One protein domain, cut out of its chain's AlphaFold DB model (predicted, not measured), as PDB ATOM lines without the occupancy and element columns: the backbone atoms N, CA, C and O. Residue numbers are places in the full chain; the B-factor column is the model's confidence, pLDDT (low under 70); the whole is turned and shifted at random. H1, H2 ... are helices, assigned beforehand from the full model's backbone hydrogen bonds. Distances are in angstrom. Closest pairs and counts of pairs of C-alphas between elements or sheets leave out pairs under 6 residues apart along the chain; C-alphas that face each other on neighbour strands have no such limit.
ATOM      1  N   TYR A 497     199.866 184.172 151.080       35.16
ATOM      2  CA  TYR A 497     199.002 185.111 151.807       35.16
ATOM      3  C   TYR A 497     198.179 184.428 152.915       35.16
ATOM      4  O   TYR A 497     197.851 185.064 153.915       35.16
ATOM      5  N   ARG A 498     197.857 183.131 152.762       39.78
ATOM      6  CA  ARG A 498     197.156 182.348 153.794       39.78
ATOM      7  C   ARG A 498     198.080 181.981 154.952       39.78
ATOM      8  O   ARG A 498     197.659 182.158 156.082       39.78
ATOM      9  N   MET A 499     199.325 181.568 154.706       34.53
ATOM     10  CA  MET A 499     200.287 181.180 155.748       34.53
ATOM     11  C   MET A 499     200.746 182.350 156.611       34.53
ATOM     12  O   MET A 499     200.929 182.160 157.807       34.53
ATOM     13  N   TYR A 500     200.883 183.557 156.055       36.72
ATOM     14  CA  TYR A 500     201.220 184.736 156.863       36.72
ATOM     15  C   TYR A 500     200.091 185.071 157.853       36.72
ATOM     16  O   TYR A 500     200.337 185.230 159.044       36.72
ATOM     17  N   LYS A 501     198.831 185.066 157.390       51.38
ATOM     18  CA  LYS A 501     197.668 185.249 158.275       51.38
ATOM     19  C   LYS A 501     197.448 184.072 159.223       51.38
ATOM     20  O   LYS A 501     197.021 184.287 160.349       51.38
ATOM     21  N   LEU A 502     197.741 182.844 158.791       46.72
ATOM     22  CA  LEU A 502     197.649 181.666 159.650       46.72
ATOM     23  C   LEU A 502     198.682 181.746 160.774       46.72
ATOM     24  O   LEU A 502     198.324 181.488 161.909       46.72
ATOM     25  N   LYS A 503     199.917 182.176 160.490       58.69
ATOM     26  CA  LYS A 503     200.959 182.372 161.506       58.69
ATOM     27  C   LYS A 503     200.554 183.429 162.537       58.69
ATOM     28  O   LYS A 503     200.599 183.154 163.731       58.69
ATOM     29  N   ASP A 504     200.072 184.585 162.079       67.50
ATOM     30  CA  ASP A 504     199.593 185.655 162.964       67.50
ATOM     31  C   ASP A 504     198.379 185.232 163.809       67.50
ATOM     32  O   ASP A 504     198.182 185.771 164.900       67.50
ATOM     33  N   ASN A 505     197.558 184.307 163.300       72.56
ATOM     34  CA  ASN A 505     196.421 183.728 164.014       72.56
ATOM     35  C   ASN A 505     196.859 182.608 164.969       72.56
ATOM     36  O   ASN A 505     196.318 182.517 166.064       72.56
ATOM     37  N   ILE A 506     197.853 181.796 164.597       70.88
ATOM     38  CA  ILE A 506     198.446 180.757 165.448       70.88
ATOM     39  C   ILE A 506     199.067 181.404 166.685       70.88
ATOM     40  O   ILE A 506     198.787 180.952 167.783       70.88
ATOM     41  N   GLU A 507     199.798 182.513 166.555       75.31
ATOM     42  CA  GLU A 507     200.361 183.220 167.720       75.31
ATOM     43  C   GLU A 507     199.274 183.725 168.695       75.31
ATOM     44  O   GLU A 507     199.454 183.664 169.912       75.31
ATOM     45  N   ILE A 508     198.115 184.170 168.189       79.50
ATOM     46  CA  ILE A 508     196.958 184.554 169.024       79.50
ATOM     47  C   ILE A 508     196.368 183.325 169.721       79.50
ATOM     48  O   ILE A 508     196.118 183.362 170.927       79.50
ATOM     49  N   ILE A 509     196.167 182.241 168.969       83.38
ATOM     50  CA  ILE A 509     195.643 180.968 169.473       83.38
ATOM     51  C   ILE A 509     196.557 180.433 170.580       83.38
ATOM     52  O   ILE A 509     196.089 180.086 171.662       83.38
ATOM     53  N   GLU A 510     197.869 180.427 170.355       80.94
ATOM     54  CA  GLU A 510     198.854 179.974 171.330       80.94
ATOM     55  C   GLU A 510     198.913 180.862 172.571       80.94
ATOM     56  O   GLU A 510     199.053 180.334 173.674       80.94
ATOM     57  N   GLY A 511     198.767 182.181 172.419       85.50
ATOM     58  CA  GLY A 511     198.721 183.119 173.540       85.50
ATOM     59  C   GLY A 511     197.490 182.924 174.427       85.50
ATOM     60  O   GLY A 511     197.615 182.877 175.652       85.50
ATOM     61  N   ILE A 512     196.309 182.757 173.824       83.75
ATOM     62  CA  ILE A 512     195.050 182.546 174.553       83.75
ATOM     63  C   ILE A 512     195.050 181.176 175.239       83.75
ATOM     64  O   ILE A 512     194.785 181.094 176.439       83.75
ATOM     65  N   ILE A 513     195.419 180.112 174.517       81.25
ATOM     66  CA  ILE A 513     195.517 178.756 175.081       81.25
ATOM     67  C   ILE A 513     196.585 178.709 176.181       81.25
ATOM     68  O   ILE A 513     196.345 178.145 177.246       81.25
ATOM     69  N   GLY A 514     197.747 179.332 175.966       82.00
ATOM     70  CA  GLY A 514     198.820 179.396 176.958       82.00
ATOM     71  C   GLY A 514     198.386 180.098 178.245       82.00
ATOM     72  O   GLY A 514     198.655 179.593 179.334       82.00
ATOM     73  N   LYS A 515     197.653 181.213 178.127       83.94
ATOM     74  CA  LYS A 515     197.091 181.933 179.273       83.94
ATOM     75  C   LYS A 515     196.091 181.068 180.045       83.94
ATOM     76  O   LYS A 515     196.247 180.913 181.253       83.94
ATOM     77  N   LEU A 516     195.143 180.438 179.349       78.44
ATOM     78  CA  LEU A 516     194.133 179.563 179.956       78.44
ATOM     79  C   LEU A 516     194.755 178.377 180.705       78.44
ATOM     80  O   LEU A 516     194.380 178.102 181.842       78.44
ATOM     81  N   ILE A 517     195.750 177.718 180.104       78.75
ATOM     82  CA  ILE A 517     196.468 176.603 180.738       78.75
ATOM     83  C   ILE A 517     197.258 177.083 181.964       78.75
ATOM     84  O   ILE A 517     197.307 176.385 182.975       78.75
ATOM     85  N   SER A 518     197.868 178.272 181.896       79.44
ATOM     86  CA  SER A 518     198.654 178.821 183.008       79.44
ATOM     87  C   SER A 518     197.800 179.267 184.196       79.44
ATOM     88  O   SER A 518     198.235 179.146 185.341       79.44
ATOM     89  N   GLU A 519     196.589 179.763 183.937       79.56
ATOM     90  CA  GLU A 519     195.693 180.283 184.971       79.56
ATOM     91  C   GLU A 519     194.890 179.168 185.655       79.56
ATOM     92  O   GLU A 519     194.498 179.337 186.810       79.56
ATOM     93  N   GLN A 520     194.665 178.026 184.988       79.94
ATOM     94  CA  GLN A 520     193.833 176.937 185.515       79.94
ATOM     95  C   GLN A 520     194.399 175.527 185.235       79.94
ATOM     96  O   GLN A 520     193.819 174.758 184.461       79.94
ATOM     97  N   PRO A 521     195.512 175.125 185.880       70.31
ATOM     98  CA  PRO A 521     196.027 173.766 185.743       70.31
ATOM     99  C   PRO A 521     195.055 172.742 186.361       70.31
ATOM    100  O   PRO A 521     194.799 172.764 187.563       70.31
ATOM    101  N   GLY A 522     194.541 171.819 185.538       78.56
ATOM    102  CA  GLY A 522     193.725 170.673 185.977       78.56
ATOM    103  C   GLY A 522     192.213 170.777 185.736       78.56
ATOM    104  O   GLY A 522     191.476 169.913 186.207       78.56
ATOM    105  N   VAL A 523     191.738 171.795 185.015       76.31
ATOM    106  CA  VAL A 523     190.311 171.936 184.682       76.31
ATOM    107  C   VAL A 523     189.930 171.037 183.505       76.31
ATOM    108  O   VAL A 523     190.581 171.036 182.462       76.31
ATOM    109  N   VAL A 524     188.855 170.266 183.684       78.94
ATOM    110  CA  VAL A 524     188.195 169.520 182.608       78.94
ATOM    111  C   VAL A 524     187.304 170.501 181.855       78.94
ATOM    112  O   VAL A 524     186.361 171.040 182.430       78.94
ATOM    113  N   PHE A 525     187.617 170.754 180.587       82.44
ATOM    114  CA  PHE A 525     186.831 171.653 179.746       82.44
ATOM    115  C   PHE A 525     185.541 170.961 179.305       82.44
ATOM    116  O   PHE A 525     185.591 169.956 178.593       82.44
ATOM    117  N   ASP A 526     184.392 171.497 179.713       84.19
ATOM    118  CA  ASP A 526     183.111 171.110 179.131       84.19
ATOM    119  C   ASP A 526     182.856 171.837 177.796       84.19
ATOM    120  O   ASP A 526     183.598 172.736 177.384       84.19
ATOM    121  N   GLN A 527     181.798 171.424 177.096       76.00
ATOM    122  CA  GLN A 527     181.430 171.983 175.796       76.00
ATOM    123  C   GLN A 527     181.205 173.503 175.842       76.00
ATOM    124  O   GLN A 527     181.614 174.201 174.917       76.00
ATOM    125  N   SER A 528     180.613 174.024 176.918       75.25
ATOM    126  CA  SER A 528     180.298 175.451 177.042       75.25
ATOM    127  C   SER A 528     181.557 176.303 177.209       75.25
ATOM    128  O   SER A 528     181.682 177.372 176.605       75.25
ATOM    129  N   MET A 529     182.547 175.799 177.954       78.25
ATOM    130  CA  MET A 529     183.854 176.442 178.071       78.25
ATOM    131  C   MET A 529     184.593 176.456 176.732       78.25
ATOM    132  O   MET A 529     185.186 177.471 176.369       78.25
ATOM    133  N   LEU A 530     184.534 175.360 175.973       76.94
ATOM    134  CA  LEU A 530     185.155 175.274 174.650       76.94
ATOM    135  C   LEU A 530     184.501 176.226 173.642       76.94
ATOM    136  O   LEU A 530     185.212 176.916 172.911       76.94
ATOM    137  N   GLU A 531     183.172 176.327 173.644       78.69
ATOM    138  CA  GLU A 531     182.426 177.293 172.829       78.69
ATOM    139  C   GLU A 531     182.807 178.743 173.175       78.69
ATOM    140  O   GLU A 531     183.016 179.562 172.271       78.69
ATOM    141  N   GLY A 532     182.985 179.054 174.465       82.88
ATOM    142  CA  GLY A 532     183.462 180.358 174.929       82.88
ATOM    143  C   GLY A 532     184.884 180.681 174.458       82.88
ATOM    144  O   GLY A 532     185.130 181.770 173.939       82.88
ATOM    145  N   ILE A 533     185.810 179.722 174.563       82.44
ATOM    146  CA  ILE A 533     187.205 179.880 174.120       82.44
ATOM    147  C   ILE A 533     187.276 180.087 172.605       82.44
ATOM    148  O   ILE A 533     187.975 180.982 172.131       82.44
ATOM    149  N   ILE A 534     186.536 179.289 171.833       82.81
ATOM    150  CA  ILE A 534     186.515 179.391 170.370       82.81
ATOM    151  C   ILE A 534     185.891 180.720 169.930       82.81
ATOM    152  O   ILE A 534     186.420 181.372 169.030       82.81
ATOM    153  N   SER A 535     184.820 181.162 170.594       79.56
ATOM    154  CA  SER A 535     184.189 182.458 170.319       79.56
ATOM    155  C   SER A 535     185.135 183.626 170.598       79.56
ATOM    156  O   SER A 535     185.235 184.538 169.775       79.56
ATOM    157  N   GLU A 536     185.883 183.582 171.704       85.00
ATOM    158  CA  GLU A 536     186.886 184.600 172.032       85.00
ATOM    159  C   GLU A 536     188.032 184.609 171.011       85.00
ATOM    160  O   GLU A 536     188.412 185.668 170.514       85.00
ATOM    161  N   ILE A 537     188.538 183.440 170.606       84.50
ATOM    162  CA  ILE A 537     189.578 183.342 169.572       84.50
ATOM    163  C   ILE A 537     189.082 183.932 168.242       84.50
ATOM    164  O   ILE A 537     189.789 184.723 167.617       84.50
ATOM    165  N   ILE A 538     187.862 183.603 167.810       82.12
ATOM    166  CA  ILE A 538     187.282 184.135 166.567       82.12
ATOM    167  C   ILE A 538     187.059 185.649 166.665       82.12
ATOM    168  O   ILE A 538     187.322 186.370 165.698       82.12
ATOM    169  N   SER A 539     186.628 186.144 167.827       81.69
ATOM    170  CA  SER A 539     186.487 187.575 168.111       81.69
ATOM    171  C   SER A 539     187.830 188.302 167.976       81.69
ATOM    172  O   SER A 539     187.938 189.275 167.231       81.69
ATOM    173  N   GLN A 540     188.895 187.774 168.584       81.25
ATOM    174  CA  GLN A 540     190.243 188.351 168.521       81.25
ATOM    175  C   GLN A 540     190.836 188.304 167.104       81.25
ATOM    176  O   GLN A 540     191.432 189.282 166.639       81.25
ATOM    177  N   ILE A 541     190.620 187.209 166.362       83.81
ATOM    178  CA  ILE A 541     191.024 187.111 164.951       83.81
ATOM    179  C   ILE A 541     190.259 188.142 164.101       83.81
ATOM    180  O   ILE A 541     190.863 188.767 163.222       83.81
ATOM    181  N   SER A 542     188.964 188.347 164.372       79.75
ATOM    182  CA  SER A 542     188.121 189.342 163.690       79.75
ATOM    183  C   SER A 542     188.562 190.775 163.993       79.75
ATOM    184  O   SER A 542     188.670 191.585 163.074       79.75
ATOM    185  N   LEU A 543     188.882 191.078 165.256       77.00
ATOM    186  CA  LEU A 543     189.380 192.385 165.697       77.00
ATOM    187  C   LEU A 543     190.729 192.734 165.058       77.00
ATOM    188  O   LEU A 543     190.934 193.870 164.639       77.00
ATOM    189  N   LYS A 544     191.635 191.758 164.926       73.25
ATOM    190  CA  LYS A 544     192.939 191.955 164.267       73.25
ATOM    191  C   LYS A 544     192.825 192.025 162.736       73.25
ATOM    192  O   LYS A 544     193.731 192.530 162.077       73.25
ATOM    193  N   ASN A 545     191.726 191.533 162.158       77.44
ATOM    194  CA  ASN A 545     191.488 191.498 160.713       77.44
ATOM    195  C   ASN A 545     190.118 192.097 160.321       77.44
ATOM    196  O   ASN A 545     189.281 191.378 159.757       77.44
ATOM    197  N   PRO A 546     189.876 193.402 160.548       60.09
ATOM    198  CA  PRO A 546     188.597 194.019 160.209       60.09
ATOM    199  C   PRO A 546     188.315 193.893 158.701       60.09
ATOM    200  O   PRO A 546     189.151 194.233 157.861       60.09
ATOM    201  N   GLY A 547     187.140 193.354 158.356       63.09
ATOM    202  CA  GLY A 547     186.685 193.160 156.970       63.09
ATOM    203  C   GLY A 547     186.845 191.746 156.397       63.09
ATOM    204  O   GLY A 547     186.469 191.516 155.246       63.09
ATOM    205  N   VAL A 548     187.365 190.780 157.162       68.94
ATOM    206  CA  VAL A 548     187.363 189.364 156.755       68.94
ATOM    207  C   VAL A 548     185.996 188.746 157.052       68.94
ATOM    208  O   VAL A 548     185.614 188.585 158.206       68.94
ATOM    209  N   VAL A 549     185.258 188.379 156.002       69.56
ATOM    210  CA  VAL A 549     184.068 187.525 156.126       69.56
ATOM    211  C   VAL A 549     184.544 186.078 156.134       69.56
ATOM    212  O   VAL A 549     185.075 185.607 155.126       69.56
ATOM    213  N   PHE A 550     184.382 185.383 157.259       79.81
ATOM    214  CA  PHE A 550     184.708 183.964 157.334       79.81
ATOM    215  C   PHE A 550     183.627 183.154 156.622       79.81
ATOM    216  O   PHE A 550     182.461 183.168 157.014       79.81
ATOM    217  N   ASP A 551     184.013 182.457 155.556       82.81
ATOM    218  CA  ASP A 551     183.173 181.398 155.010       82.81
ATOM    219  C   ASP A 551     183.316 180.114 155.841       82.81
ATOM    220  O   ASP A 551     184.216 179.976 156.676       82.81
ATOM    221  N   GLN A 552     182.408 179.168 155.611       73.75
ATOM    222  CA  GLN A 552     182.369 177.901 156.334       73.75
ATOM    223  C   GLN A 552     183.700 177.132 156.244       73.75
ATOM    224  O   GLN A 552     184.163 176.614 157.253       73.75
ATOM    225  N   SER A 553     184.360 177.121 155.082       72.50
ATOM    226  CA  SER A 553     185.628 176.399 154.902       72.50
ATOM    227  C   SER A 553     186.785 177.033 155.680       72.50
ATOM    228  O   SER A 553     187.701 176.349 156.136       72.50
ATOM    229  N   MET A 554     186.740 178.355 155.855       75.94
ATOM    230  CA  MET A 554     187.717 179.099 156.638       75.94
ATOM    231  C   MET A 554     187.504 178.892 158.141       75.94
ATOM    232  O   MET A 554     188.483 178.735 158.868       75.94
ATOM    233  N   LEU A 555     186.246 178.839 158.597       81.06
ATOM    234  CA  LEU A 555     185.905 178.489 159.979       81.06
ATOM    235  C   LEU A 555     186.296 177.047 160.309       81.06
ATOM    236  O   LEU A 555     186.918 176.826 161.341       81.06
ATOM    237  N   GLU A 556     186.020 176.094 159.419       80.88
ATOM    238  CA  GLU A 556     186.427 174.690 159.577       80.88
ATOM    239  C   GLU A 556     187.946 174.560 159.754       80.88
ATOM    240  O   GLU A 556     188.405 173.883 160.672       80.88
ATOM    241  N   GLY A 557     188.736 175.266 158.935       81.12
ATOM    242  CA  GLY A 557     190.196 175.262 159.055       81.12
ATOM    243  C   GLY A 557     190.703 175.878 160.363       81.12
ATOM    244  O   GLY A 557     191.601 175.323 160.991       81.12
ATOM    245  N   ILE A 558     190.121 177.001 160.798       82.00
ATOM    246  CA  ILE A 558     190.509 177.674 162.048       82.00
ATOM    247  C   ILE A 558     190.131 176.821 163.262       82.00
ATOM    248  O   ILE A 558     190.958 176.619 164.147       82.00
ATOM    249  N   ILE A 559     188.908 176.292 163.304       85.12
ATOM    250  CA  ILE A 559     188.422 175.499 164.438       85.12
ATOM    251  C   ILE A 559     189.167 174.163 164.512       85.12
ATOM    252  O   ILE A 559     189.554 173.753 165.604       85.12
ATOM    253  N   SER A 560     189.455 173.519 163.376       82.19
ATOM    254  CA  SER A 560     190.258 172.291 163.359       82.19
ATOM    255  C   SER A 560     191.682 172.516 163.875       82.19
ATOM    256  O   SER A 560     192.217 171.646 164.562       82.19
ATOM    257  N   GLU A 561     192.296 173.662 163.571       84.88
ATOM    258  CA  GLU A 561     193.619 174.011 164.099       84.88
ATOM    259  C   GLU A 561     193.556 174.294 165.606       84.88
ATOM    260  O   GLU A 561     194.373 173.773 166.360       84.88
ATOM    261  N   ILE A 562     192.549 175.040 166.080       86.12
ATOM    262  CA  ILE A 562     192.335 175.291 167.517       86.12
ATOM    263  C   ILE A 562     192.179 173.970 168.278       86.12
ATOM    264  O   ILE A 562     192.842 173.759 169.292       86.12
ATOM    265  N   ILE A 563     191.347 173.062 167.764       85.19
ATOM    266  CA  ILE A 563     191.142 171.726 168.335       85.19
ATOM    267  C   ILE A 563     192.460 170.950 168.379       85.19
ATOM    268  O   ILE A 563     192.800 170.386 169.417       85.19
ATOM    269  N   SER A 564     193.241 170.973 167.293       85.19
ATOM    270  CA  SER A 564     194.550 170.313 167.247       85.19
ATOM    271  C   SER A 564     195.500 170.850 168.323       85.19
ATOM    272  O   SER A 564     196.112 170.067 169.049       85.19
ATOM    273  N   GLN A 565     195.568 172.172 168.495       84.75
ATOM    274  CA  GLN A 565     196.423 172.814 169.497       84.75
ATOM    275  C   GLN A 565     195.973 172.522 170.936       84.75
ATOM    276  O   GLN A 565     196.816 172.304 171.810       84.75
ATOM    277  N   ILE A 566     194.662 172.469 171.192       84.12
ATOM    278  CA  ILE A 566     194.107 172.095 172.501       84.12
ATOM    279  C   ILE A 566     194.431 170.630 172.815       84.12
ATOM    280  O   ILE A 566     194.967 170.344 173.886       84.12
ATOM    281  N   SER A 567     194.189 169.712 171.874       84.12
ATOM    282  CA  SER A 567     194.500 168.286 172.044       84.12
ATOM    283  C   SER A 567     195.997 168.012 172.216       84.12
ATOM    284  O   SER A 567     196.364 167.086 172.935       84.12
ATOM    285  N   LEU A 568     196.873 168.809 171.590       85.62
ATOM    286  CA  LEU A 568     198.325 168.692 171.760       85.62
ATOM    287  C   LEU A 568     198.803 169.161 173.141       85.62
ATOM    288  O   LEU A 568     199.748 168.589 173.683       85.62
ATOM    289  N   LYS A 569     198.185 170.208 173.702       84.56
ATOM    290  CA  LYS A 569     198.643 170.841 174.950       84.56
ATOM    291  C   LYS A 569     197.946 170.303 176.203       84.56
ATOM    292  O   LYS A 569     198.495 170.453 177.293       84.56
ATOM    293  N   ILE A 570     196.784 169.658 176.070       84.62
ATOM    294  CA  ILE A 570     196.014 169.102 177.192       84.62
ATOM    295  C   ILE A 570     195.780 167.597 176.953       84.62
ATOM    296  O   ILE A 570     194.861 167.216 176.220       84.62
ATOM    297  N   PRO A 571     196.597 166.716 177.561       74.81
ATOM    298  CA  PRO A 571     196.458 165.272 177.399       74.81
ATOM    299  C   PRO A 571     195.082 164.784 177.873       74.81
ATOM    300  O   PRO A 571     194.696 165.032 179.013       74.81
ATOM    301  N   GLY A 572     194.360 164.059 177.014       78.44
ATOM    302  CA  GLY A 572     193.076 163.427 177.350       78.44
ATOM    303  C   GLY A 572     191.823 164.131 176.819       78.44
ATOM    304  O   GLY A 572     190.731 163.597 176.995       78.44
ATOM    305  N   VAL A 573     191.952 165.274 176.135       80.44
ATOM    306  CA  VAL A 573     190.812 165.929 175.468       80.44
ATOM    307  C   VAL A 573     190.574 165.294 174.093       80.44
ATOM    308  O   VAL A 573     191.384 165.454 173.176       80.44
ATOM    309  N   VAL A 574     189.461 164.566 173.955       73.94
ATOM    310  CA  VAL A 574     189.005 163.954 172.697       73.94
ATOM    311  C   VAL A 574     187.836 164.768 172.152       73.94
ATOM    312  O   VAL A 574     186.816 164.902 172.819       73.94
ATOM    313  N   PHE A 575     187.985 165.285 170.935       83.25
ATOM    314  CA  PHE A 575     186.921 165.975 170.208       83.25
ATOM    315  C   PHE A 575     186.312 165.031 169.175       83.25
ATOM    316  O   PHE A 575     187.047 164.368 168.440       83.25
ATOM    317  N   ASP A 576     184.984 164.986 169.095       81.00
ATOM    318  CA  ASP A 576     184.286 164.293 168.016       81.00
ATOM    319  C   ASP A 576     183.787 165.263 166.931       81.00
ATOM    320  O   ASP A 576     183.704 166.481 167.112       81.00
ATOM    321  N   GLN A 577     183.484 164.700 165.761       66.44
ATOM    322  CA  GLN A 577     183.043 165.445 164.584       66.44
ATOM    323  C   GLN A 577     181.703 166.172 164.817       66.44
ATOM    324  O   GLN A 577     181.491 167.252 164.270       66.44
ATOM    325  N   SER A 578     180.816 165.624 165.654       71.81
ATOM    326  CA  SER A 578     179.537 166.260 165.993       71.81
ATOM    327  C   SER A 578     179.716 167.541 166.803       71.81
ATOM    328  O   SER A 578     178.978 168.503 166.598       71.81
ATOM    329  N   MET A 579     180.716 167.587 167.683       74.88
ATOM    330  CA  MET A 579     181.056 168.776 168.456       74.88
ATOM    331  C   MET A 579     181.582 169.895 167.546       74.88
ATOM    332  O   MET A 579     181.157 171.043 167.666       74.88
ATOM    333  N   LEU A 580     182.432 169.549 166.570       74.44
ATOM    334  CA  LEU A 580     182.916 170.477 165.541       74.44
ATOM    335  C   LEU A 580     181.759 171.061 164.712       74.44
ATOM    336  O   LEU A 580     181.674 172.277 164.528       74.44
ATOM    337  N   GLU A 581     180.848 170.208 164.244       73.56
ATOM    338  CA  GLU A 581     179.677 170.618 163.460       73.56
ATOM    339  C   GLU A 581     178.703 171.486 164.276       73.56
ATOM    340  O   GLU A 581     178.169 172.469 163.755       73.56
ATOM    341  N   GLY A 582     178.529 171.186 165.569       80.56
ATOM    342  CA  GLY A 582     177.727 171.988 166.496       80.56
ATOM    343  C   GLY A 582     178.278 173.405 166.687       80.56
ATOM    344  O   GLY A 582     177.533 174.378 166.550       80.56
ATOM    345  N   ILE A 583     179.589 173.528 166.915       77.19
ATOM    346  CA  ILE A 583     180.275 174.816 167.096       77.19
ATOM    347  C   ILE A 583     180.179 175.667 165.819       77.19
ATOM    348  O   ILE A 583     179.802 176.841 165.873       77.19
ATOM    349  N   ILE A 584     180.444 175.072 164.650       75.94
ATOM    350  CA  ILE A 584     180.335 175.763 163.353       75.94
ATOM    351  C   ILE A 584     178.898 176.239 163.102       75.94
ATOM    352  O   ILE A 584     178.689 177.375 162.666       75.94
ATOM    353  N   GLY A 585     177.905 175.393 163.393       77.50
ATOM    354  CA  GLY A 585     176.491 175.710 163.210       77.50
ATOM    355  C   GLY A 585     176.040 176.924 164.027       77.50
ATOM    356  O   GLY A 585     175.357 177.802 163.496       77.50
ATOM    357  N   GLN A 586     176.467 177.017 165.288       70.56
ATOM    358  CA  GLN A 586     176.122 178.138 166.166       70.56
ATOM    359  C   GLN A 586     176.804 179.449 165.748       70.56
ATOM    360  O   GLN A 586     176.146 180.490 165.682       70.56
ATOM    361  N   ILE A 587     178.091 179.401 165.384       71.44
ATOM    362  CA  ILE A 587     178.833 180.584 164.917       71.44
ATOM    363  C   ILE A 587     178.195 181.143 163.639       71.44
ATOM    364  O   ILE A 587     177.923 182.341 163.545       71.44
ATOM    365  N   LEU A 588     177.876 180.277 162.670       66.25
ATOM    366  CA  LEU A 588     177.247 180.692 161.413       66.25
ATOM    367  C   LEU A 588     175.814 181.217 161.597       66.25
ATOM    368  O   LEU A 588     175.379 182.078 160.824       66.25
ATOM    369  N   ALA A 589     175.083 180.723 162.601       65.06
ATOM    370  CA  ALA A 589     173.755 181.222 162.951       65.06
ATOM    371  C   ALA A 589     173.805 182.633 163.567       65.06
ATOM    372  O   ALA A 589     172.912 183.440 163.305       65.06
ATOM    373  N   GLY A 590     174.863 182.959 164.318       51.59
ATOM    374  CA  GLY A 590     175.082 184.287 164.900       51.59
ATOM    375  C   GLY A 590     175.528 185.361 163.898       51.59
ATOM    376  O   GLY A 590     175.246 186.541 164.097       51.59
ATOM    377  N   THR A 591     176.184 184.984 162.792       40.72
ATOM    378  CA  THR A 591     176.780 185.939 161.833       40.72
ATOM    379  C   THR A 591     175.878 186.342 160.659       40.72
ATOM    380  O   THR A 591     176.290 187.147 159.821       40.72
ATOM    381  N   ARG A 592     174.653 185.807 160.543       31.56
ATOM    382  CA  ARG A 592     173.703 186.208 159.485       31.56
ATOM    383  C   ARG A 592     172.690 187.230 160.022       31.56
ATOM    384  O   ARG A 592     172.044 186.947 161.030       31.56
TER     385      ARG A 592
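AT A GLANCE: This is residues 497 to 592 of the 982 residues of an uncharacterized protein of viral metagenome (UniProt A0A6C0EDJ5). Two helices, H2 and H3, cross each other as an X, and the two remaining helices cover opposite sides of that pair: H1, the longest, packs across the later halves of H2 and H3, and H4 lies across their earlier halves. The crossing itself is not closely packed, since H2 and H3 are close there but not clearly touching, and H1 and H4 stay apart. The printed part has 96 residues with four named helices in the order H1, H2, H3, H4, no named strand, and the class all helix. It is compact, with a radius of gyration of the C-alphas of 13.1 A, and spans 37 by 27 by 18 A.

HOW THE PARTS SIT: Start with H1, residues 497 to 519, and look at its residues 505 to 512: these alone touch H2, residues 527 to 544, through residues 537 to 541 of H2 alone. The closest C-alphas, of Asn 505 and Ile 541, are 6.4 A apart, and the two helices run opposite ways at a steep tilt of 46 degrees. Further along, H1 only just touches H3, residues 552 to 569, with 3 pairs of C-alphas within 8 A; the closest are those of Ile 509 and Ile 562, 6.9 A apart. H1 and H3 run the same way at a steep tilt of 42 degrees. Where H2 and H3 are nearest, find the C-alphas of Ile 534 and Ile 559, 7.3 A apart: the helices are close but not clearly touching, opposite ways at a steep tilt of 62 degrees. Residues 552 to 560 of H3 alone touch H4, residues 577 to 590; the closest C-alphas, of Leu 555 and Ile 584, are 7.1 A apart, and the tilt is steep at 51 degrees, opposite ways. H4 is close to but not clearly touching H2, with the C-alphas of Glu 531 and Ile 583 closest at 6.6 A. The helix packing is mostly crossed: none of the 3 touching pairs is at a shallow tilt. In H2, H3 and H4 every O i to N i+4 pair is within hydrogen-bond range; in H1 17 of 19 are.

IN THESE COORDINATES: Find C-alpha 497 at (199.002, 185.111, 151.807); from there H1 runs 33.7 A to C-alpha 519 at (195.693, 180.283, 184.971). H2 measures 25.8 A from Gln 527 to Lys 544, H3 25.7 A from Gln 552 to Lys 569, and H4 20.5 A from Gln 577 to C-alpha 590 at (175.082, 184.287, 164.900).

THE WHOLE: The C-alphas farthest apart, of Tyr 497 and Gly 522, are 37.5 A from each other. The printed part has no cut, and each of the three links is short, with 7 residues. The mean pLDDT of the printed part is 74.6; look for values under 70 at residues 497 to 504, 546 to 549, 577 and 588 to 592.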